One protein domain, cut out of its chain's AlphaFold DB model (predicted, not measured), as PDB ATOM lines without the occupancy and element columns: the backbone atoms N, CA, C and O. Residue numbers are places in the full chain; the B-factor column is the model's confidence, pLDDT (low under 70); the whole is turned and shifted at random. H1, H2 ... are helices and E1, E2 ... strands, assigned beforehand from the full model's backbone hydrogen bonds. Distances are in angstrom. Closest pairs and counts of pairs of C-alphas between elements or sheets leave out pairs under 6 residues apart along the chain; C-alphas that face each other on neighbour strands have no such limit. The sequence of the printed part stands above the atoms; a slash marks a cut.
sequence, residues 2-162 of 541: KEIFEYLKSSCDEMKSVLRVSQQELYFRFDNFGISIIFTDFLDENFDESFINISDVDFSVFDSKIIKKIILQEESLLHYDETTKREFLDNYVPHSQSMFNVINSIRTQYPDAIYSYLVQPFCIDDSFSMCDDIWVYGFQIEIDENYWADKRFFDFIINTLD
ATOM      1  N   LYS A   2     106.182 131.600 115.703       88.38
ATOM      2  CA  LYS A   2     104.810 131.142 116.018       88.38
ATOM      3  C   LYS A   2     104.447 129.794 115.373       88.38
ATOM      4  O   LYS A   2     103.982 128.904 116.062       88.38
ATOM      5  N   GLU A   3     104.755 129.608 114.084       90.94
ATOM      6  CA  GLU A   3     104.548 128.317 113.401       90.94
ATOM      7  C   GLU A   3     105.288 127.146 114.072       90.94
ATOM      8  O   GLU A   3     104.758 126.042 114.128       90.94
ATOM      9  N   ILE A   4     106.492 127.380 114.599       94.56
ATOM     10  CA  ILE A   4     107.267 126.362 115.313       94.56
ATOM     11  C   ILE A   4     106.603 126.034 116.647       94.56
ATOM     12  O   ILE A   4     106.425 124.862 116.937       94.56
ATOM     13  N   PHE A   5     106.178 127.032 117.425       93.69
ATOM     14  CA  PHE A   5     105.499 126.791 118.704       93.69
ATOM     15  C   PHE A   5     104.212 125.978 118.524       93.69
ATOM     16  O   PHE A   5     104.012 124.988 119.222       93.69
ATOM     17  N   GLU A   6     103.394 126.328 117.528       92.94
ATOM     18  CA  GLU A   6     102.187 125.564 117.185       92.94
ATOM     19  C   GLU A   6     102.523 124.135 116.738       92.94
ATOM     20  O   GLU A   6     101.854 123.178 117.123       92.94
ATOM     21  N   TYR A   7     103.590 123.971 115.951       94.81
ATOM     22  CA  TYR A   7     104.045 122.654 115.521       94.81
ATOM     23  C   TYR A   7     104.498 121.784 116.705       94.81
ATOM     24  O   TYR A   7     104.067 120.632 116.804       94.81
ATOM     25  N   LEU A   8     105.301 122.338 117.621       94.62
ATOM     26  CA  LEU A   8     105.752 121.650 118.834       94.62
ATOM     27  C   LEU A   8     104.565 121.268 119.722       94.62
ATOM     28  O   LEU A   8     104.456 120.104 120.096       94.62
ATOM     29  N   LYS A   9     103.636 122.203 119.968       94.19
ATOM     30  CA  LYS A   9     102.399 121.957 120.722       94.19
ATOM     31  C   LYS A   9     101.595 120.802 120.130       94.19
ATOM     32  O   LYS A   9     101.250 119.871 120.843       94.19
ATOM     33  N   SER A  10     101.383 120.807 118.811       92.94
ATOM     34  CA  SER A  10     100.617 119.754 118.126       92.94
ATOM     35  C   SER A  10     101.271 118.366 118.138       92.94
ATOM     36  O   SER A  10     100.623 117.388 117.770       92.94
ATOM     37  N   SER A  11     102.548 118.282 118.520       92.56
ATOM     38  CA  SER A  11     103.341 117.049 118.466       92.56
ATOM     39  C   SER A  11     103.784 116.540 119.844       92.56
ATOM     40  O   SER A  11     104.376 115.465 119.911       92.56
ATOM     41  N   CYS A  12     103.555 117.302 120.917       93.75
ATOM     42  CA  CYS A  12     104.011 116.988 122.274       93.75
ATOM     43  C   CYS A  12     102.943 116.267 123.119       93.75
ATOM     44  O   CYS A  12     101.764 116.236 122.769       93.75
ATOM     45  N   ASP A  13     103.354 115.722 124.267       92.25
ATOM     46  CA  ASP A  13     102.455 115.308 125.350       92.25
ATOM     47  C   ASP A  13     101.964 116.566 126.085       92.25
ATOM     48  O   ASP A  13     102.662 117.121 126.941       92.25
ATOM     49  N   GLU A  14     100.770 117.049 125.728       88.69
ATOM     50  CA  GLU A  14     100.181 118.275 126.289       88.69
ATOM     51  C   GLU A  14     100.030 118.218 127.817       88.69
ATOM     52  O   GLU A  14     100.141 119.242 128.489       88.69
ATOM     53  N   MET A  15      99.843 117.029 128.403       86.75
ATOM     54  CA  MET A  15      99.664 116.879 129.854       86.75
ATOM     55  C   MET A  15     100.962 117.093 130.637       86.75
ATOM     56  O   MET A  15     100.916 117.371 131.835       86.75
ATOM     57  N   LYS A  16     102.114 116.950 129.976       87.69
ATOM     58  CA  LYS A  16     103.451 117.108 130.575       87.69
ATOM     59  C   LYS A  16     104.208 118.324 130.049       87.69
ATOM     60  O   LYS A  16     105.342 118.564 130.460       87.69
ATOM     61  N   SER A  17     103.601 119.067 129.132       91.94
ATOM     62  CA  SER A  17     104.174 120.258 128.518       91.94
ATOM     63  C   SER A  17     103.598 121.503 129.182       91.94
ATOM     64  O   SER A  17     102.386 121.614 129.375       91.94
ATOM     65  N   VAL A  18     104.465 122.441 129.552       91.81
ATOM     66  CA  VAL A  18     104.111 123.571 130.419       91.81
ATOM     67  C   VAL A  18     104.876 124.837 130.044       91.81
ATOM     68  O   VAL A  18     106.008 124.782 129.567       91.81
ATOM     69  N   LEU A  19     104.268 125.989 130.307       89.38
ATOM     70  CA  LEU A  19     104.950 127.268 130.464       89.38
ATOM     71  C   LEU A  19     105.331 127.423 131.938       89.38
ATOM     72  O   LEU A  19     104.457 127.417 132.804       89.38
ATOM     73  N   ARG A  20     106.626 127.574 132.211       87.06
ATOM     74  CA  ARG A  20     107.180 127.852 133.539       87.06
ATOM     75  C   ARG A  20     107.514 129.338 133.597       87.06
ATOM     76  O   ARG A  20     108.543 129.771 133.078       87.06
ATOM     77  N   VAL A  21     106.600 130.121 134.163       82.31
ATOM     78  CA  VAL A  21     106.625 131.593 134.094       82.31
ATOM     79  C   VAL A  21     107.859 132.151 134.805       82.31
ATOM     80  O   VAL A  21     108.646 132.859 134.188       82.31
ATOM     81  N   SER A  22     108.125 131.705 136.037       76.81
ATOM     82  CA  SER A  22     109.286 132.142 136.833       76.81
ATOM     83  C   SER A  22     110.641 131.822 136.193       76.81
ATOM     84  O   SER A  22     111.617 132.536 136.410       76.81
ATOM     85  N   GLN A  23     110.708 130.753 135.397       76.81
ATOM     86  CA  GLN A  23     111.908 130.340 134.662       76.81
ATOM     87  C   GLN A  23     111.968 130.933 133.251       76.81
ATOM     88  O   GLN A  23     112.953 130.732 132.536       76.81
ATOM     89  N   GLN A  24     110.919 131.654 132.848       87.38
ATOM     90  CA  GLN A  24     110.734 132.190 131.510       87.38
ATOM     91  C   GLN A  24     110.975 131.116 130.435       87.38
ATOM     92  O   GLN A  24     111.725 131.321 129.473       87.38
ATOM     93  N   GLU A  25     110.360 129.945 130.623       89.62
ATOM     94  CA  GLU A  25     110.613 128.732 129.841       89.62
ATOM     95  C   GLU A  25     109.311 128.139 129.283       89.62
ATOM     96  O   GLU A  25     108.368 127.868 130.024       89.62
ATOM     97  N   LEU A  26     109.277 127.863 127.976       92.44
ATOM     98  CA  LEU A  26     108.306 126.942 127.379       92.44
ATOM     99  C   LEU A  26     108.924 125.548 127.276       92.44
ATOM    100  O   LEU A  26     109.883 125.358 126.527       92.44
ATOM    101  N   TYR A  27     108.351 124.581 127.986       92.50
ATOM    102  CA  TYR A  27     108.784 123.189 127.988       92.50
ATOM    103  C   TYR A  27     107.785 122.303 127.238       92.50
ATOM    104  O   TYR A  27     106.621 122.188 127.624       92.50
ATOM    105  N   PHE A  28     108.256 121.636 126.186       94.88
ATOM    106  CA  PHE A  28     107.497 120.660 125.406       94.88
ATOM    107  C   PHE A  28     108.047 119.258 125.662       94.88
ATOM    108  O   PHE A  28     109.209 118.986 125.356       94.88
ATOM    109  N   ARG A  29     107.222 118.355 126.192       92.88
ATOM    110  CA  ARG A  29     107.597 116.965 126.471       92.88
ATOM    111  C   ARG A  29     107.226 116.044 125.309       92.88
ATOM    112  O   ARG A  29     106.090 116.064 124.846       92.88
ATOM    113  N   PHE A  30     108.158 115.191 124.903       91.75
ATOM    114  CA  PHE A  30     107.967 114.107 123.933       91.75
ATOM    115  C   PHE A  30     108.219 112.743 124.600       91.75
ATOM    116  O   PHE A  30     108.303 112.666 125.834       91.75
ATOM    117  N   ASP A  31     108.300 111.659 123.818       86.94
ATOM    118  CA  ASP A  31     108.406 110.305 124.368       86.94
ATOM    119  C   ASP A  31     109.709 110.167 125.172       86.94
ATOM    120  O   ASP A  31     109.679 109.917 126.384       86.94
ATOM    121  N   ASN A  32     110.851 110.428 124.533       84.69
ATOM    122  CA  ASN A  32     112.170 110.318 125.154       84.69
ATOM    123  C   ASN A  32     112.730 111.685 125.565       84.69
ATOM    124  O   ASN A  32     113.268 111.816 126.668       84.69
ATOM    125  N   PHE A  33     112.534 112.720 124.747       89.25
ATOM    126  CA  PHE A  33     113.133 114.041 124.969       89.25
ATOM    127  C   PHE A  33     112.147 115.116 125.447       89.25
ATOM    128  O   PHE A  33     110.931 114.997 125.319       89.25
ATOM    129  N   GLY A  34     112.693 116.215 125.962       92.12
ATOM    130  CA  GLY A  34     112.015 117.499 126.116       92.12
ATOM    131  C   GLY A  34     112.693 118.583 125.277       92.12
ATOM    132  O   GLY A  34     113.908 118.549 125.073       92.12
ATOM    133  N   ILE A  35     111.913 119.544 124.784       95.44
ATOM    134  CA  ILE A  35     112.420 120.763 124.147       95.44
ATOM    135  C   ILE A  35     112.039 121.957 125.015       95.44
ATOM    136  O   ILE A  35     110.857 122.250 125.188       95.44
ATOM    137  N   SER A  36     113.051 122.663 125.501       93.94
ATOM    138  CA  SER A  36     112.923 123.874 126.306       93.94
ATOM    139  C   SER A  36     113.256 125.102 125.473       93.94
ATOM    140  O   SER A  36     114.314 125.168 124.843       93.94
ATOM    141  N   ILE A  37     112.388 126.108 125.494       94.75
ATOM    142  CA  ILE A  37     112.612 127.407 124.853       94.75
ATOM    143  C   ILE A  37     112.682 128.452 125.953       94.75
ATOM    144  O   ILE A  37     111.683 128.728 126.612       94.75
ATOM    145  N   ILE A  38     113.873 129.013 126.149       92.06
ATOM    146  CA  ILE A  38     114.162 129.941 127.241       92.06
ATOM    147  C   ILE A  38     114.208 131.354 126.682       92.06
ATOM    148  O   ILE A  38     114.872 131.615 125.672       92.06
ATOM    149  N   PHE A  39     113.529 132.266 127.360       90.31
ATOM    150  CA  PHE A  39     113.389 133.657 126.962       90.31
ATOM    151  C   PHE A  39     114.246 134.592 127.828       90.31
ATOM    152  O   PHE A  39     114.870 134.184 128.806       90.31
ATOM    153  N   THR A  40     114.330 135.850 127.402       85.25
ATOM    154  CA  THR A  40     114.921 136.963 128.141       85.25
ATOM    155  C   THR A  40     113.809 137.957 128.443       85.25
ATOM    156  O   THR A  40     113.353 138.665 127.549       85.25
ATOM    157  N   ASP A  41     113.371 137.974 129.690       71.38
ATOM    158  CA  ASP A  41     112.433 138.895 130.320       71.38
ATOM    159  C   ASP A  41     111.140 139.144 129.520       71.38
ATOM    160  O   ASP A  41     110.891 140.261 129.059       71.38
ATOM    161  N   PHE A  42     110.283 138.118 129.362       72.25
ATOM    162  CA  PHE A  42     108.881 138.383 128.998       72.25
ATOM    163  C   PHE A  42     108.077 138.788 130.239       72.25
ATOM    164  O   PHE A  42     108.354 138.342 131.343       72.25
ATOM    165  N   LEU A  43     107.115 139.696 130.058       61.03
ATOM    166  CA  LEU A  43     106.383 140.347 131.149       61.03
ATOM    167  C   LEU A  43     105.570 139.331 131.978       61.03
ATOM    168  O   LEU A  43     104.484 138.934 131.549       61.03
ATOM    169  N   ASP A  44     106.074 138.980 133.167       59.56
ATOM    170  CA  ASP A  44     105.412 138.113 134.164       59.56
ATOM    171  C   ASP A  44     104.040 138.644 134.599       59.56
ATOM    172  O   ASP A  44     103.153 137.865 134.925       59.56
ATOM    173  N   GLU A  45     103.819 139.963 134.537       58.94
ATOM    174  CA  GLU A  45     102.543 140.607 134.896       58.94
ATOM    175  C   GLU A  45     101.344 140.131 134.049       58.94
ATOM    176  O   GLU A  45     100.200 140.440 134.378       58.94
ATOM    177  N   ASN A  46     101.587 139.395 132.960       59.78
ATOM    178  CA  ASN A  46     100.538 138.813 132.121       59.78
ATOM    179  C   ASN A  46     100.060 137.429 132.591       59.78
ATOM    180  O   ASN A  46      99.142 136.885 131.974       59.78
ATOM    181  N   PHE A  47     100.674 136.843 133.624       68.62
ATOM    182  CA  PHE A  47     100.395 135.475 134.056       68.62
ATOM    183  C   PHE A  47     100.175 135.391 135.571       68.62
ATOM    184  O   PHE A  47     101.039 135.757 136.362       68.62
ATOM    185  N   ASP A  48      99.017 134.863 135.971       68.06
ATOM    186  CA  ASP A  48      98.634 134.721 137.384       68.06
ATOM    187  C   ASP A  48      99.179 133.430 138.034       68.06
ATOM    188  O   ASP A  48      99.175 133.295 139.259       68.06
ATOM    189  N   GLU A  49      99.650 132.471 137.229       75.31
ATOM    190  CA  GLU A  49     100.111 131.148 137.666       75.31
ATOM    191  C   GLU A  49     101.589 130.923 137.322       75.31
ATOM    192  O   GLU A  49     102.059 131.304 136.253       75.31
ATOM    193  N   SER A  50     102.329 130.244 138.206       77.31
ATOM    194  CA  SER A  50     103.742 129.904 137.968       77.31
ATOM    195  C   SER A  50     103.932 128.818 136.902       77.31
ATOM    196  O   SER A  50     104.977 128.775 136.249       77.31
ATOM    197  N   PHE A  51     102.925 127.960 136.718       82.81
ATOM    198  CA  PHE A  51     102.916 126.866 135.752       82.81
ATOM    199  C   PHE A  51     101.603 126.869 134.985       82.81
ATOM    200  O   PHE A  51     100.551 126.700 135.590       82.81
ATOM    201  N   ILE A  52     101.671 127.004 133.664       87.12
ATOM    202  CA  ILE A  52     100.491 127.010 132.791       87.12
ATOM    203  C   ILE A  52     100.603 125.836 131.827       87.12
ATOM    204  O   ILE A  52     101.651 125.634 131.211       87.12
ATOM    205  N   ASN A  53      99.544 125.037 131.687       89.19
ATOM    206  CA  ASN A  53      99.544 123.937 130.725       89.19
ATOM    207  C   ASN A  53      99.699 124.484 129.294       89.19
ATOM    208  O   ASN A  53      99.070 125.477 128.933       89.19
ATOM    209  N   ILE A  54     100.503 123.827 128.452       90.69
ATOM    210  CA  ILE A  54     100.775 124.314 127.089       90.69
ATOM    211  C   ILE A  54      99.509 124.456 126.223       90.69
ATOM    212  O   ILE A  54      99.479 125.248 125.274       90.69
ATOM    213  N   SER A  55      98.454 123.692 126.532       89.12
ATOM    214  CA  SER A  55      97.161 123.764 125.846       89.12
ATOM    215  C   SER A  55      96.489 125.133 126.008       89.12
ATOM    216  O   SER A  55      95.910 125.623 125.034       89.12
ATOM    217  N   ASP A  56      96.705 125.800 127.143       88.50
ATOM    218  CA  ASP A  56      96.109 127.092 127.503       88.50
ATOM    219  C   ASP A  56      96.985 128.303 127.126       88.50
ATOM    220  O   ASP A  56      96.548 129.451 127.201       88.50
ATOM    221  N   VAL A  57      98.224 128.068 126.682       87.75
ATOM    222  CA  VAL A  57      99.165 129.134 126.316       87.75
ATOM    223  C   VAL A  57      98.803 129.755 124.960       87.75
ATOM    224  O   VAL A  57      98.792 129.070 123.931       87.75
ATOM    225  N   ASP A  58      98.585 131.075 124.931       87.25
ATOM    226  CA  ASP A  58      98.517 131.853 123.687       87.25
ATOM    227  C   ASP A  58      99.923 132.235 123.217       87.25
ATOM    228  O   ASP A  58     100.566 133.130 123.759       87.25
ATOM    229  N   PHE A  59     100.392 131.605 122.140       88.25
ATOM    230  CA  PHE A  59     101.720 131.880 121.603       88.25
ATOM    231  C   PHE A  59     101.893 133.267 120.964       88.25
ATOM    232  O   PHE A  59     103.009 133.627 120.584       88.25
ATOM    233  N   SER A  60     100.818 134.048 120.801       83.62
ATOM    234  CA  SER A  60     100.897 135.402 120.238       83.62
ATOM    235  C   SER A  60     101.676 136.387 121.117       83.62
ATOM    236  O   SER A  60     102.203 137.370 120.596       83.62
ATOM    237  N   VAL A  61     101.800 136.090 122.414       81.88
ATOM    238  CA  VAL A  61     102.473 136.945 123.402       81.88
ATOM    239  C   VAL A  61     104.002 136.822 123.384       81.88
ATOM    240  O   VAL A  61     104.686 137.687 123.925       81.88
ATOM    241  N   PHE A  62     104.561 135.790 122.741       84.44
ATOM    242  CA  PHE A  62     106.010 135.566 122.703       84.44
ATOM    243  C   PHE A  62     106.645 136.193 121.457       84.44
ATOM    244  O   PHE A  62     106.387 135.771 120.324       84.44
ATOM    245  N   ASP A  63     107.547 137.158 121.660       81.94
ATOM    246  CA  ASP A  63     108.398 137.674 120.585       81.94
ATOM    247  C   ASP A  63     109.598 136.737 120.361       81.94
ATOM    248  O   ASP A  63     110.333 136.366 121.269       81.94
ATOM    249  N   SER A  64     109.849 136.379 119.106       83.06
ATOM    250  CA  SER A  64     111.059 135.654 118.710       83.06
ATOM    251  C   SER A  64     112.370 136.347 119.101       83.06
ATOM    252  O   SER A  64     113.373 135.666 119.290       83.06
ATOM    253  N   LYS A  65     112.380 137.681 119.219       86.12
ATOM    254  CA  LYS A  65     113.590 138.464 119.523       86.12
ATOM    255  C   LYS A  65     114.080 138.311 120.959       86.12
ATOM    256  O   LYS A  65     115.230 138.637 121.225       86.12
ATOM    257  N   ILE A  66     113.213 137.861 121.860       89.12
ATOM    258  CA  ILE A  66     113.557 137.650 123.268       89.12
ATOM    259  C   ILE A  66     113.960 136.200 123.553       89.12
ATOM    260  O   ILE A  66     114.306 135.890 124.687       89.12
ATOM    261  N   ILE A  67     113.949 135.300 122.562       92.06
ATOM    262  CA  ILE A  67     114.447 133.931 122.751       92.06
ATOM    263  C   ILE A  67     115.947 133.995 123.045       92.06
ATOM    264  O   ILE A  67     116.728 134.512 122.249       92.06
ATOM    265  N   LYS A  68     116.337 133.453 124.197       93.19
ATOM    266  CA  LYS A  68     117.724 133.370 124.653       93.19
ATOM    267  C   LYS A  68     118.413 132.126 124.108       93.19
ATOM    268  O   LYS A  68     119.541 132.218 123.635       93.19
ATOM    269  N   LYS A  69     117.754 130.969 124.225       95.19
ATOM    270  CA  LYS A  69     118.258 129.673 123.747       95.19
ATOM    271  C   LYS A  69     117.141 128.640 123.615       95.19
ATOM    272  O   LYS A  69     116.134 128.715 124.316       95.19
ATOM    273  N   ILE A  70     117.364 127.651 122.751       96.25
ATOM    274  CA  ILE A  70     116.542 126.440 122.639       96.25
ATOM    275  C   ILE A  70     117.396 125.239 123.045       96.25
ATOM    276  O   ILE A  70     118.509 125.077 122.541       96.25
ATOM    277  N   ILE A  71     116.879 124.410 123.947       95.62
ATOM    278  CA  ILE A  71     117.566 123.242 124.499       95.62
ATOM    279  C   ILE A  71     116.762 121.983 124.187       95.62
ATOM    280  O   ILE A  71     115.563 121.927 124.431       95.62
ATOM    281  N   LEU A  72     117.445 120.962 123.683       95.25
ATOM    282  CA  LEU A  72     116.976 119.582 123.673       95.25
ATOM    283  C   LEU A  72     117.541 118.868 124.906       95.25
ATOM    284  O   LEU A  72     118.760 118.880 125.097       95.25
ATOM    285  N   GLN A  73     116.691 118.241 125.714       92.69
ATOM    286  CA  GLN A  73     117.118 117.575 126.945       92.69
ATOM    287  C   GLN A  73     116.486 116.197 127.153       92.69
ATOM    288  O   GLN A  73     115.355 115.942 126.748       92.69
ATOM    289  N   GLU A  74     117.234 115.317 127.810       90.62
ATOM    290  CA  GLU A  74     116.771 114.044 128.371       90.62
ATOM    291  C   GLU A  74     117.198 114.033 129.835       90.62
ATOM    292  O   GLU A  74     118.324 114.428 130.145       90.62
ATOM    293  N   GLU A  75     116.313 113.612 130.733       87.94
ATOM    294  CA  GLU A  75     116.542 113.697 132.173       87.94
ATOM    295  C   GLU A  75     115.964 112.486 132.898       87.94
ATOM    296  O   GLU A  75     115.044 111.812 132.426       87.94
ATOM    297  N   SER A  76     116.541 112.175 134.047       86.56
ATOM    298  CA  SER A  76     116.065 111.143 134.958       86.56
ATOM    299  C   SER A  76     116.115 111.665 136.381       86.56
ATOM    300  O   SER A  76     117.050 112.375 136.746       86.56
ATOM    301  N   LEU A  77     115.105 111.294 137.165       83.94
ATOM    302  CA  LEU A  77     115.004 111.672 138.567       83.94
ATOM    303  C   LEU A  77     116.170 111.093 139.366       83.94
ATOM    304  O   LEU A  77     116.549 109.923 139.209       83.94
ATOM    305  N   LEU A  78     116.722 111.954 140.211       82.62
ATOM    306  CA  LEU A  78     117.641 111.579 141.266       82.62
ATOM    307  C   LEU A  78     116.832 111.297 142.530       82.62
ATOM    308  O   LEU A  78     115.920 112.046 142.876       82.62
ATOM    309  N   HIS A  79     117.179 110.224 143.231       76.06
ATOM    310  CA  HIS A  79     116.708 109.975 144.585       76.06
ATOM    311  C   HIS A  79     117.869 110.075 145.559       76.06
ATOM    312  O   HIS A  79     118.964 109.574 145.306       76.06
ATOM    313  N   TYR A  80     117.604 110.680 146.710       74.94
ATOM    314  CA  TYR A  80     118.548 110.725 147.811       74.94
ATOM    315  C   TYR A  80     118.363 109.506 148.726       74.94
ATOM    316  O   TYR A  80     117.316 109.318 149.346       74.94
ATOM    317  N   ASP A  81     119.393 108.677 148.833       69.19
ATOM    318  CA  ASP A  81     119.493 107.605 149.815       69.19
ATOM    319  C   ASP A  81     120.029 108.172 151.138       69.19
ATOM    320  O   ASP A  81     121.202 108.540 151.255       69.19
ATOM    321  N   GLU A  82     119.182 108.204 152.168       66.00
ATOM    322  CA  GLU A  82     119.543 108.677 153.509       66.00
ATOM    323  C   GLU A  82     120.609 107.813 154.202       66.00
ATOM    324  O   GLU A  82     121.392 108.328 155.009       66.00
ATOM    325  N   THR A  83     120.670 106.511 153.899       66.06
ATOM    326  CA  THR A  83     121.705 105.604 154.435       66.06
ATOM    327  C   THR A  83     123.047 105.873 153.761       66.06
ATOM    328  O   THR A  83     124.093 105.940 154.416       66.06
ATOM    329  N   THR A  84     122.949 106.113 152.455       61.75
ATOM    330  CA  THR A  84     123.922 106.663 151.518       61.75
ATOM    331  C   THR A  84     124.579 107.972 151.929       61.75
ATOM    332  O   THR A  84     125.787 108.200 151.801       61.75
ATOM    333  N   LYS A  85     123.683 108.860 152.374       64.19
ATOM    334  CA  LYS A  85     123.749 110.318 152.249       64.19
ATOM    335  C   LYS A  85     124.084 110.785 150.828       64.19
ATOM    336  O   LYS A  85     124.993 111.599 150.660       64.19
ATOM    337  N   ARG A  86     123.445 110.186 149.814       66.38
ATOM    338  CA  ARG A  86     123.849 110.307 148.398       66.38
ATOM    339  C   ARG A  86     122.693 110.264 147.425       66.38
ATOM    340  O   ARG A  86     121.712 109.582 147.678       66.38
ATOM    341  N   GLU A  87     122.886 110.915 146.289       69.69
ATOM    342  CA  GLU A  87     121.986 110.847 145.145       69.69
ATOM    343  C   GLU A  87     122.337 109.672 144.232       69.69
ATOM    344  O   GLU A  87     123.507 109.408 143.943       69.69
ATOM    345  N   PHE A  88     121.309 108.982 143.760       70.69
ATOM    346  CA  PHE A  88     121.402 107.938 142.753       70.69
ATOM    347  C   PHE A  88     120.317 108.155 141.705       70.69
ATOM    348  O   PHE A  88     119.278 108.753 141.965       70.69
ATOM    349  N   LEU A  89     120.537 107.618 140.510       68.12
ATOM    350  CA  LEU A  89     119.492 107.533 139.499       68.12
ATOM    351  C   LEU A  89     118.491 106.432 139.876       68.12
ATOM    352  O   LEU A  89     118.894 105.283 140.065       68.12
ATOM    353  N   ASP A  90     117.192 106.758 139.907       61.44
ATOM    354  CA  ASP A  90     116.100 105.780 140.112       61.44
ATOM    355  C   ASP A  90     116.177 104.616 139.120       61.44
ATOM    356  O   ASP A  90     115.975 103.451 139.455       61.44
ATOM    357  N   ASN A  91     116.502 104.957 137.874       68.94
ATOM    358  CA  ASN A  91     116.796 104.023 136.808       68.94
ATOM    359  C   ASN A  91     118.055 104.517 136.110       68.94
ATOM    360  O   ASN A  91     118.050 105.549 135.446       68.94
ATOM    361  N   TYR A  92     119.145 103.782 136.276       72.94
ATOM    362  CA  TYR A  92     120.424 104.126 135.673       72.94
ATOM    363  C   TYR A  92     120.358 104.050 134.138       72.94
ATOM    364  O   TYR A  92     120.429 102.970 133.542       72.94
ATOM    365  N   VAL A  93     120.242 105.221 133.507       82.00
ATOM    366  CA  VAL A  93     120.256 105.425 132.053       82.00
ATOM    367  C   VAL A  93     121.622 105.992 131.641       82.00
ATOM    368  O   VAL A  93     122.137 106.888 132.309       82.00
ATOM    369  N   PRO A  94     122.246 105.496 130.554       89.62
ATOM    370  CA  PRO A  94     123.534 105.997 130.084       89.62
ATOM    371  C   PRO A  94     123.376 107.316 129.303       89.62
ATOM    372  O   PRO A  94     123.587 107.358 128.085       89.62
ATOM    373  N   HIS A  95     123.000 108.389 130.007       91.88
ATOM    374  CA  HIS A  95     122.735 109.726 129.456       91.88
ATOM    375  C   HIS A  95     123.867 110.251 128.581       91.88
ATOM    376  O   HIS A  95     123.618 110.757 127.487       91.88
ATOM    377  N   SER A  96     125.123 110.053 128.986       93.81
ATOM    378  CA  SER A  96     126.273 110.467 128.181       93.81
ATOM    379  C   SER A  96     126.308 109.778 126.811       93.81
ATOM    380  O   SER A  96     126.586 110.415 125.793       93.81
ATOM    381  N   GLN A  97     125.990 108.481 126.745       93.25
ATOM    382  CA  GLN A  97     125.933 107.760 125.470       93.25
ATOM    383  C   GLN A  97     124.697 108.138 124.648       93.25
ATOM    384  O   GLN A  97     124.806 108.247 123.422       93.25
ATOM    385  N   SER A  98     123.545 108.329 125.296       92.31
ATOM    386  CA  SER A  98     122.332 108.841 124.650       92.31
ATOM    387  C   SER A  98     122.614 110.178 123.969       92.31
ATOM    388  O   SER A  98     122.426 110.293 122.755       92.31
ATOM    389  N   MET A  99     123.216 111.123 124.696       94.38
ATOM    390  CA  MET A  99     123.659 112.408 124.161       94.38
ATOM    391  C   MET A  99     124.578 112.222 122.949       94.38
ATOM    392  O   MET A  99     124.378 112.861 121.916       94.38
ATOM    393  N   PHE A 100     125.572 111.327 123.020       94.62
ATOM    394  CA  PHE A 100     126.474 111.102 121.888       94.62
ATOM    395  C   PHE A 100     125.744 110.617 120.637       94.62
ATOM    396  O   PHE A 100     126.051 111.081 119.538       94.62
ATOM    397  N   ASN A 101     124.774 109.714 120.793       92.75
ATOM    398  CA  ASN A 101     123.973 109.204 119.683       92.75
ATOM    399  C   ASN A 101     123.088 110.302 119.074       92.75
ATOM    400  O   ASN A 101     123.006 110.407 117.846       92.75
ATOM    401  N   VAL A 102     122.471 111.135 119.917       94.12
ATOM    402  CA  VAL A 102     121.636 112.266 119.491       94.12
ATOM    403  C   VAL A 102     122.475 113.284 118.723       94.12
ATOM    404  O   VAL A 102     122.166 113.585 117.570       94.12
ATOM    405  N   ILE A 103     123.596 113.734 119.294       95.50
ATOM    406  CA  ILE A 103     124.502 114.693 118.645       95.50
ATOM    407  C   ILE A 103     125.022 114.141 117.316       95.50
ATOM    408  O   ILE A 103     125.038 114.862 116.320       95.50
ATOM    409  N   ASN A 104     125.430 112.869 117.274       94.19
ATOM    410  CA  ASN A 104     125.928 112.249 116.047       94.19
ATOM    411  C   ASN A 104     124.861 112.235 114.944       94.19
ATOM    412  O   ASN A 104     125.148 112.580 113.794       94.19
ATOM    413  N   SER A 105     123.626 111.887 115.304       93.69
ATOM    414  CA  SER A 105     122.503 111.837 114.369       93.69
ATOM    415  C   SER A 105     122.134 113.232 113.862       93.69
ATOM    416  O   SER A 105     121.997 113.416 112.652       93.69
ATOM    417  N   ILE A 106     122.091 114.235 114.749       95.06
ATOM    418  CA  ILE A 106     121.898 115.640 114.366       95.06
ATOM    419  C   ILE A 106     123.013 116.088 113.427       95.06
ATOM    420  O   ILE A 106     122.718 116.520 112.321       95.06
ATOM    421  N   ARG A 107     124.291 115.907 113.783       94.19
ATOM    422  CA  ARG A 107     125.424 116.344 112.947       94.19
ATOM    423  C   ARG A 107     125.519 115.629 111.603       94.19
ATOM    424  O   ARG A 107     126.157 116.141 110.687       94.19
ATOM    425  N   THR A 108     124.910 114.453 111.470       92.88
ATOM    426  CA  THR A 108     124.839 113.742 110.188       92.88
ATOM    427  C   THR A 108     123.954 114.481 109.186       92.88
ATOM    428  O   THR A 108     124.297 114.537 108.006       92.88
ATOM    429  N   GLN A 109     122.834 115.045 109.642       94.00
ATOM    430  CA  GLN A 109     121.845 115.697 108.777       94.00
ATOM    431  C   GLN A 109     121.934 117.232 108.810       94.00
ATOM    432  O   GLN A 109     121.694 117.889 107.799       94.00
ATOM    433  N   TYR A 110     122.345 117.786 109.948       95.31
ATOM    434  CA  TYR A 110     122.456 119.206 110.262       95.31
ATOM    435  C   TYR A 110     123.789 119.478 110.998       95.31
ATOM    436  O   TYR A 110     123.811 119.612 112.224       95.31
ATOM    437  N   PRO A 111     124.929 119.517 110.277       91.31
ATOM    438  CA  PRO A 111     126.273 119.570 110.870       91.31
ATOM    439  C   PRO A 111     126.512 120.720 111.855       91.31
ATOM    440  O   PRO A 111     127.240 120.535 112.831       91.31
ATOM    441  N   ASP A 112     125.872 121.865 111.617       93.56
ATOM    442  CA  ASP A 112     126.085 123.112 112.359       93.56
ATOM    443  C   ASP A 112     124.939 123.429 113.344       93.56
ATOM    444  O   ASP A 112     124.909 124.506 113.924       93.56
ATOM    445  N   ALA A 113     123.995 122.503 113.567       96.31
ATOM    446  CA  ALA A 113     122.809 122.761 114.398       96.31
ATOM    447  C   ALA A 113     123.052 122.746 115.912       96.31
ATOM    448  O   ALA A 113     122.148 123.068 116.678       96.31
ATOM    449  N   ILE A 114     124.242 122.351 116.361       96.19
ATOM    450  CA  ILE A 114     124.557 122.212 117.785       96.19
ATOM    451  C   ILE A 114     125.551 123.286 118.183       96.19
ATOM    452  O   ILE A 114     126.720 123.224 117.794       96.19
ATOM    453  N   TYR A 115     125.087 124.204 119.023       95.06
ATOM    454  CA  TYR A 115     125.903 125.264 119.593       95.06
ATOM    455  C   TYR A 115     126.741 124.748 120.769       95.06
ATOM    456  O   TYR A 115     127.968 124.877 120.795       95.06
ATOM    457  N   SER A 116     126.089 124.105 121.740       93.75
ATOM    458  CA  SER A 116     126.742 123.582 122.938       93.75
ATOM    459  C   SER A 116     126.050 122.318 123.451       93.75
ATOM    460  O   SER A 116     124.949 121.974 123.034       93.75
ATOM    461  N   TYR A 117     126.733 121.569 124.314       94.31
ATOM    462  CA  TYR A 117     126.163 120.411 124.997       94.31
ATOM    463  C   TYR A 117     126.887 120.153 126.318       94.31
ATOM    464  O   TYR A 117     128.058 120.550 126.481       94.31
ATOM    465  N   LEU A 118     126.187 119.491 127.236       91.62
ATOM    466  CA  LEU A 118     126.665 119.107 128.562       91.62
ATOM    467  C   LEU A 118     125.838 117.940 129.127       91.62
ATOM    468  O   LEU A 118     124.697 117.735 128.720       91.62
ATOM    469  N   VAL A 119     126.431 117.192 130.058       91.44
ATOM    470  CA  VAL A 119     125.766 116.158 130.865       91.44
ATOM    471  C   VAL A 119     126.103 116.476 132.310       91.44
ATOM    472  O   VAL A 119     127.289 116.552 132.632       91.44
ATOM    473  N   GLN A 120     125.094 116.746 133.129       88.56
ATOM    474  CA  GLN A 120     125.282 117.141 134.524       88.56
ATOM    475  C   GLN A 120     123.958 117.028 135.295       88.56
ATOM    476  O   GLN A 120     122.901 116.886 134.671       88.56
ATOM    477  N   PRO A 121     123.996 117.136 136.630       86.00
ATOM    478  CA  PRO A 121     122.799 117.347 137.426       86.00
ATOM    479  C   PRO A 121     122.236 118.771 137.247       86.00
ATOM    480  O   PRO A 121     123.002 119.731 137.136       86.00
ATOM    481  N   PHE A 122     120.913 118.936 137.202       80.38
ATOM    482  CA  PHE A 122     120.259 120.251 137.112       80.38
ATOM    483  C   PHE A 122     118.880 120.276 137.793       80.38
ATOM    484  O   PHE A 122     118.304 119.235 138.107       80.38
ATOM    485  N   CYS A 123     118.362 121.481 138.048       72.56
ATOM    486  CA  CYS A 123     117.076 121.701 138.714       72.56
ATOM    487  C   CYS A 123     115.927 121.827 137.701       72.56
ATOM    488  O   CYS A 123     116.109 122.370 136.610       72.56
ATOM    489  N   ILE A 124     114.739 121.335 138.075       62.47
ATOM    490  CA  ILE A 124     113.507 121.434 137.267       62.47
ATOM    491  C   ILE A 124     112.606 122.587 137.735       62.47
ATOM    492  O   ILE A 124     111.864 123.138 136.926       62.47
ATOM    493  N   ASP A 125     112.684 122.996 139.002       55.31
ATOM    494  CA  ASP A 125     111.778 123.979 139.604       55.31
ATOM    495  C   ASP A 125     112.564 124.990 140.456       55.31
ATOM    496  O   ASP A 125     113.202 124.604 141.431       55.31
ATOM    497  N   ASP A 126     112.511 126.271 140.080       48.62
ATOM    498  CA  ASP A 126     113.092 127.408 140.823       48.62
ATOM    499  C   ASP A 126     111.987 128.311 141.411       48.62
ATOM    500  O   ASP A 126     112.202 129.495 141.679       48.62
ATOM    501  N   SER A 127     110.769 127.790 141.619       44.53
ATOM    502  CA  SER A 127     109.668 128.553 142.237       44.53
ATOM    503  C   SER A 127     109.998 129.105 143.634       44.53
ATOM    504  O   SER A 127     109.316 130.012 144.112       44.53
ATOM    505  N   PHE A 128     111.089 128.651 144.255       38.03
ATOM    506  CA  PHE A 128     111.713 129.314 145.390       38.03
ATOM    507  C   PHE A 128     113.139 129.737 145.040       38.03
ATOM    508  O   PHE A 128     113.967 128.923 144.651       38.03
ATOM    509  N   SER A 129     113.465 131.008 145.285       40.09
ATOM    510  CA  SER A 129     114.801 131.615 145.139       40.09
ATOM    511  C   SER A 129     115.881 131.032 146.082       40.09
ATOM    512  O   SER A 129     116.860 131.708 146.392       40.09
ATOM    513  N   MET A 130     115.646 129.825 146.602       35.91
ATOM    514  CA  MET A 130     116.411 129.045 147.578       35.91
ATOM    515  C   MET A 130     116.291 127.536 147.246       35.91
ATOM    516  O   MET A 130     116.154 126.721 148.156       35.91
ATOM    517  N   CYS A 131     116.231 127.138 145.970       44.97
ATOM    518  CA  CYS A 131     116.269 125.714 145.616       44.97
ATOM    519  C   CYS A 131     117.707 125.185 145.726       44.97
ATOM    520  O   CYS A 131     118.481 125.260 144.776       44.97
ATOM    521  N   ASP A 132     118.044 124.670 146.910       47.72
ATOM    522  CA  ASP A 132     119.325 124.014 147.214       47.72
ATOM    523  C   ASP A 132     119.366 122.524 146.787       47.72
ATOM    524  O   ASP A 132     120.425 121.904 146.875       47.72
ATOM    525  N   ASP A 133     118.256 121.942 146.307       55.91
ATOM    526  CA  ASP A 133     118.148 120.501 146.031       55.91
ATOM    527  C   ASP A 133     118.126 120.201 144.519       55.91
ATOM    528  O   ASP A 133     117.271 120.687 143.775       55.91
ATOM    529  N   ILE A 134     119.082 119.387 144.062       60.97
ATOM    530  CA  ILE A 134     119.207 118.892 142.686       60.97
ATOM    531  C   ILE A 134     118.237 117.714 142.501       60.97
ATOM    532  O   ILE A 134     118.261 116.758 143.269       60.97
ATOM    533  N   TRP A 135     117.396 117.745 141.459       72.56
ATOM    534  CA  TRP A 135     116.335 116.736 141.276       72.56
ATOM    535  C   TRP A 135     116.525 115.812 140.079       72.56
ATOM    536  O   TRP A 135     115.920 114.738 140.038       72.56
ATOM    537  N   VAL A 136     117.342 116.197 139.096       85.56
ATOM    538  CA  VAL A 136     117.578 115.366 137.912       85.56
ATOM    539  C   VAL A 136     119.019 115.349 137.463       85.56
ATOM    540  O   VAL A 136     119.775 116.296 137.654       85.56
ATOM    541  N   TYR A 137     119.362 114.259 136.786       89.38
ATOM    542  CA  TYR A 137     120.581 114.116 136.012       89.38
ATOM    543  C   TYR A 137     120.230 113.734 134.579       89.38
ATOM    544  O   TYR A 137     119.329 112.930 134.325       89.38
ATOM    545  N   GLY A 138     120.944 114.330 133.634       91.69
ATOM    546  CA  GLY A 138     120.628 114.193 132.227       91.69
ATOM    547  C   GLY A 138     121.592 114.956 131.342       91.69
ATOM    548  O   GLY A 138     122.648 115.417 131.786       91.69
ATOM    549  N   PHE A 139     121.216 115.115 130.079       93.19
ATOM    550  CA  PHE A 139     121.965 115.944 129.144       93.19
ATOM    551  C   PHE A 139     121.132 117.101 128.613       93.19
ATOM    552  O   PHE A 139     119.913 117.012 128.486       93.19
ATOM    553  N   GLN A 140     121.831 118.164 128.229       94.12
ATOM    554  CA  GLN A 140     121.271 119.323 127.546       94.12
ATOM    555  C   GLN A 140     122.095 119.605 126.289       94.12
ATOM    556  O   GLN A 140     123.328 119.652 126.337       94.12
ATOM    557  N   ILE A 141     121.415 119.790 125.159       96.56
ATOM    558  CA  ILE A 141     121.999 120.167 123.868       96.56
ATOM    559  C   ILE A 141     121.373 121.490 123.445       96.56
ATOM    560  O   ILE A 141     120.176 121.570 123.190       96.56
ATOM    561  N   GLU A 142     122.191 122.526 123.351       97.06
ATOM    562  CA  GLU A 142     121.775 123.846 122.898       97.06
ATOM    563  C   GLU A 142     121.810 123.925 121.371       97.06
ATOM    564  O   GLU A 142     122.830 123.620 120.735       97.06
ATOM    565  N   ILE A 143     120.684 124.331 120.790       97.69
ATOM    566  CA  ILE A 143     120.486 124.414 119.346       97.69
ATOM    567  C   ILE A 143     120.958 125.772 118.834       97.69
ATOM    568  O   ILE A 143     120.619 126.811 119.402       97.69
ATOM    569  N   ASP A 144     121.710 125.756 117.735       97.38
ATOM    570  CA  ASP A 144     122.187 126.965 117.066       97.38
ATOM    571  C   ASP A 144     121.020 127.817 116.533       97.38
ATOM    572  O   ASP A 144     120.031 127.297 116.004       97.38
ATOM    573  N   GLU A 145     121.137 129.140 116.673       95.50
ATOM    574  CA  GLU A 145     120.081 130.111 116.354       95.50
ATOM    575  C   GLU A 145     119.570 130.019 114.914       95.50
ATOM    576  O   GLU A 145     118.386 130.256 114.649       95.50
ATOM    577  N   ASN A 146     120.428 129.584 113.985       95.81
ATOM    578  CA  ASN A 146     120.068 129.425 112.578       95.81
ATOM    579  C   ASN A 146     118.993 128.347 112.353       95.81
ATOM    580  O   ASN A 146     118.345 128.338 111.305       95.81
ATOM    581  N   TYR A 147     118.775 127.463 113.331       96.38
ATOM    582  CA  TYR A 147     117.819 126.360 113.257       96.38
ATOM    583  C   TYR A 147     116.549 126.584 114.082       96.38
ATOM    584  O   TYR A 147     115.602 125.809 113.955       96.38
ATOM    585  N   TRP A 148     116.460 127.659 114.877       95.38
ATOM    586  CA  TRP A 148     115.295 127.909 115.742       95.38
ATOM    587  C   TRP A 148     113.980 128.044 114.967       95.38
ATOM    588  O   TRP A 148     112.918 127.688 115.472       95.38
ATOM    589  N   ALA A 149     114.036 128.539 113.729       93.94
ATOM    590  CA  ALA A 149     112.872 128.679 112.856       93.94
ATOM    591  C   ALA A 149     112.741 127.556 111.808       93.94
ATOM    592  O   ALA A 149     111.850 127.630 110.957       93.94
ATOM    593  N   ASP A 150     113.603 126.532 111.831       95.81
ATOM    594  CA  ASP A 150     113.588 125.455 110.839       95.81
ATOM    595  C   ASP A 150     112.634 124.327 111.256       95.81
ATOM    596  O   ASP A 150     112.963 123.430 112.031       95.81
ATOM    597  N   LYS A 151     111.434 124.327 110.674       95.56
ATOM    598  CA  LYS A 151     110.436 123.277 110.909       95.56
ATOM    599  C   LYS A 151     110.933 121.880 110.527       95.56
ATOM    600  O   LYS A 151     110.556 120.915 111.180       95.56
ATOM    601  N   ARG A 152     111.766 121.748 109.485       96.44
ATOM    602  CA  ARG A 152     112.291 120.436 109.061       96.44
ATOM    603  C   ARG A 152     113.266 119.882 110.088       96.44
ATOM    604  O   ARG A 152     113.314 118.673 110.276       96.44
ATOM    605  N   PHE A 153     114.029 120.759 110.738       96.62
ATOM    606  CA  PHE A 153     114.896 120.373 111.841       96.62
ATOM    607  C   PHE A 153     114.079 119.800 113.006       96.62
ATOM    608  O   PHE A 153     114.324 118.666 113.406       96.62
ATOM    609  N   PHE A 154     113.055 120.511 113.488       95.81
ATOM    610  CA  PHE A 154     112.202 119.996 114.571       95.81
ATOM    611  C   PHE A 154     111.424 118.738 114.177       95.81
ATOM    612  O   PHE A 154     111.290 117.828 114.992       95.81
ATOM    613  N   ASP A 155     110.982 118.637 112.923       94.81
ATOM    614  CA  ASP A 155     110.364 117.416 112.397       94.81
ATOM    615  C   ASP A 155     111.319 116.221 112.441       94.81
ATOM    616  O   ASP A 155     110.934 115.134 112.864       94.81
ATOM    617  N   PHE A 156     112.594 116.424 112.110       95.31
ATOM    618  CA  PHE A 156     113.615 115.397 112.281       95.31
ATOM    619  C   PHE A 156     113.816 115.009 113.758       95.31
ATOM    620  O   PHE A 156     113.850 113.814 114.061       95.31
ATOM    621  N   ILE A 157     113.905 115.977 114.679       94.31
ATOM    622  CA  ILE A 157     114.050 115.692 116.118       94.31
ATOM    623  C   ILE A 157     112.882 114.829 116.621       94.31
ATOM    624  O   ILE A 157     113.105 113.763 117.192       94.31
ATOM    625  N   ILE A 158     111.644 115.241 116.352       92.00
ATOM    626  CA  ILE A 158     110.442 114.621 116.926       92.00
ATOM    627  C   ILE A 158     110.080 113.313 116.215       92.00
ATOM    628  O   ILE A 158     109.778 112.304 116.845       92.00
ATOM    629  N   ASN A 159     110.100 113.295 114.881       87.81
ATOM    630  CA  ASN A 159     109.604 112.142 114.130       87.81
ATOM    631  C   ASN A 159     110.678 111.109 113.802       87.81
ATOM    632  O   ASN A 159     110.330 109.968 113.496       87.81
ATOM    633  N   THR A 160     111.961 111.477 113.870       85.00
ATOM    634  CA  THR A 160     113.063 110.548 113.588       85.00
ATOM    635  C   THR A 160     113.855 110.208 114.838       85.00
ATOM    636  O   THR A 160     114.021 109.027 115.126       85.00
ATOM    637  N   LEU A 161     114.351 111.197 115.586       85.19
ATOM    638  CA  LEU A 161     115.223 110.901 116.727       85.19
ATOM    639  C   LEU A 161     114.452 110.344 117.917       85.19
ATOM    640  O   LEU A 161     114.815 109.276 118.406       85.19
ATOM    641  N   ASP A 162     113.387 111.025 118.340       79.88
ATOM    642  CA  ASP A 162     112.611 110.647 119.528       79.88
ATOM    643  C   ASP A 162     112.035 109.231 119.397       79.88
ATOM    644  O   ASP A 162     112.145 108.422 120.307       79.88
TER     645      ASP A 162
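AT A GLANCE: This is residues 2 to 162 of the 541 residues of an uncharacterized protein of termite gut metagenome (UniProt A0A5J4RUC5). A twisted antiparallel sheet of eight strands forms a wall, with H1 and H2 over one of its faces and H3 between these two helices, grazing the sheet. The long strand E5 ties the wall together: its earlier part pairs with E3 on one side and E8 on the other, and its last residues run out to a small hairpin with E6 at one end of the longest axis. The 161 printed residues hold three named helices and eight named strands, in the order H1 E1 E2 E3 E4 E5 E6 H2 E7 E8 H3, and the class is mixed, helices and strands. The sheet is branched and has no single order of strands. The whole is compact, with a radius of gyration of the C-alphas of 16.2 A and spans of 50 by 43 by 25 A.

HOW THE PARTS SIT: Begin at E5, residues 67 to 81, which bends by 69 degrees at residue 72. On one side of it, beside residues 67 to 73, look for E3, residues 34 to 39, antiparallel, with N 36 and O 71 2.8 A apart. On the other side, beside residues 70 to 77, is E8, residues 136 to 143, antiparallel, with N 72 and O 141 at 2.8 A. E6, residues 86 to 89, forms a hairpin with E5, and N 81 and O 86 are 2.7 A apart. E8 forms a hairpin with the edge strand E7, residues 114 to 122, with N 142 and O 116 at 2.8 A. On one side of E3, beside its residues 34 to 38, is its hairpin partner E2, residues 25 to 29, with N 26 and O 37 at 2.9 A; E5 is on the other side of E3. E2 also forms a hairpin with E1, residues 18 to 20, with N 20 and O 25 at 2.8 A. E1 E2 E3 are a meander, each strand the antiparallel neighbour of the one before. With E4, residues 51 to 53, they make a Greek key, the first strand being the antiparallel neighbour of the fourth: N 19 and O 52 are 2.8 A apart. Turn to the helices. H2, residues 95 to 109, is on the sheet at a height of 9.0 A, over E8 and only just over E7, where 3 of its C-alphas fall; it runs along the strands, at 13 degrees to E8 on the local plane. Its closest C-alphas to E8 are those of His 95 and Gly 138, 5.7 A. H1, residues 2 to 11, is on the same face, over E2 and E3 at a height of 10.5 A. H3, residues 151 to 162, only grazes the sheet. H3 touches H1, Ile 4 and Lys 151 having the closest C-alphas at 6.2 A, at a shallow tilt of 21 degrees, the same way. H3 and H2 are close but not clearly touching, with the C-alphas of Val 102 and Leu 161 closest at 7.1 A. Every O i to N i+4 pair is within hydrogen-bond range in H1, against 10 of 11 in H2 and 7 of 8 in H3.

IN THESE COORDINATES: Find C-alpha 67 at (114.447, 133.931, 122.751); from there E5 runs 38.1 A to C-alpha 81 at (119.493, 107.605, 149.815). H2 spans 21.5 A, E8 20.9 A, E7 19.9 A, E3 16.2 A and H1 14.4 A. H3 spans 15.4 A and ends at C-alpha 162, at (112.611, 110.647, 119.528).

THE WHOLE: The C-alphas of Glu 3 and Thr 83 are the two farthest apart, 49.9 A. The printed part has no cut. The links E3 to E4, E4 to E5 and E7 to E8 are long. The mean pLDDT of the printed part is 84.4; look for values under 70 at residues 43 to 48, 81 to 87, 89 to 91 and 124 to 134.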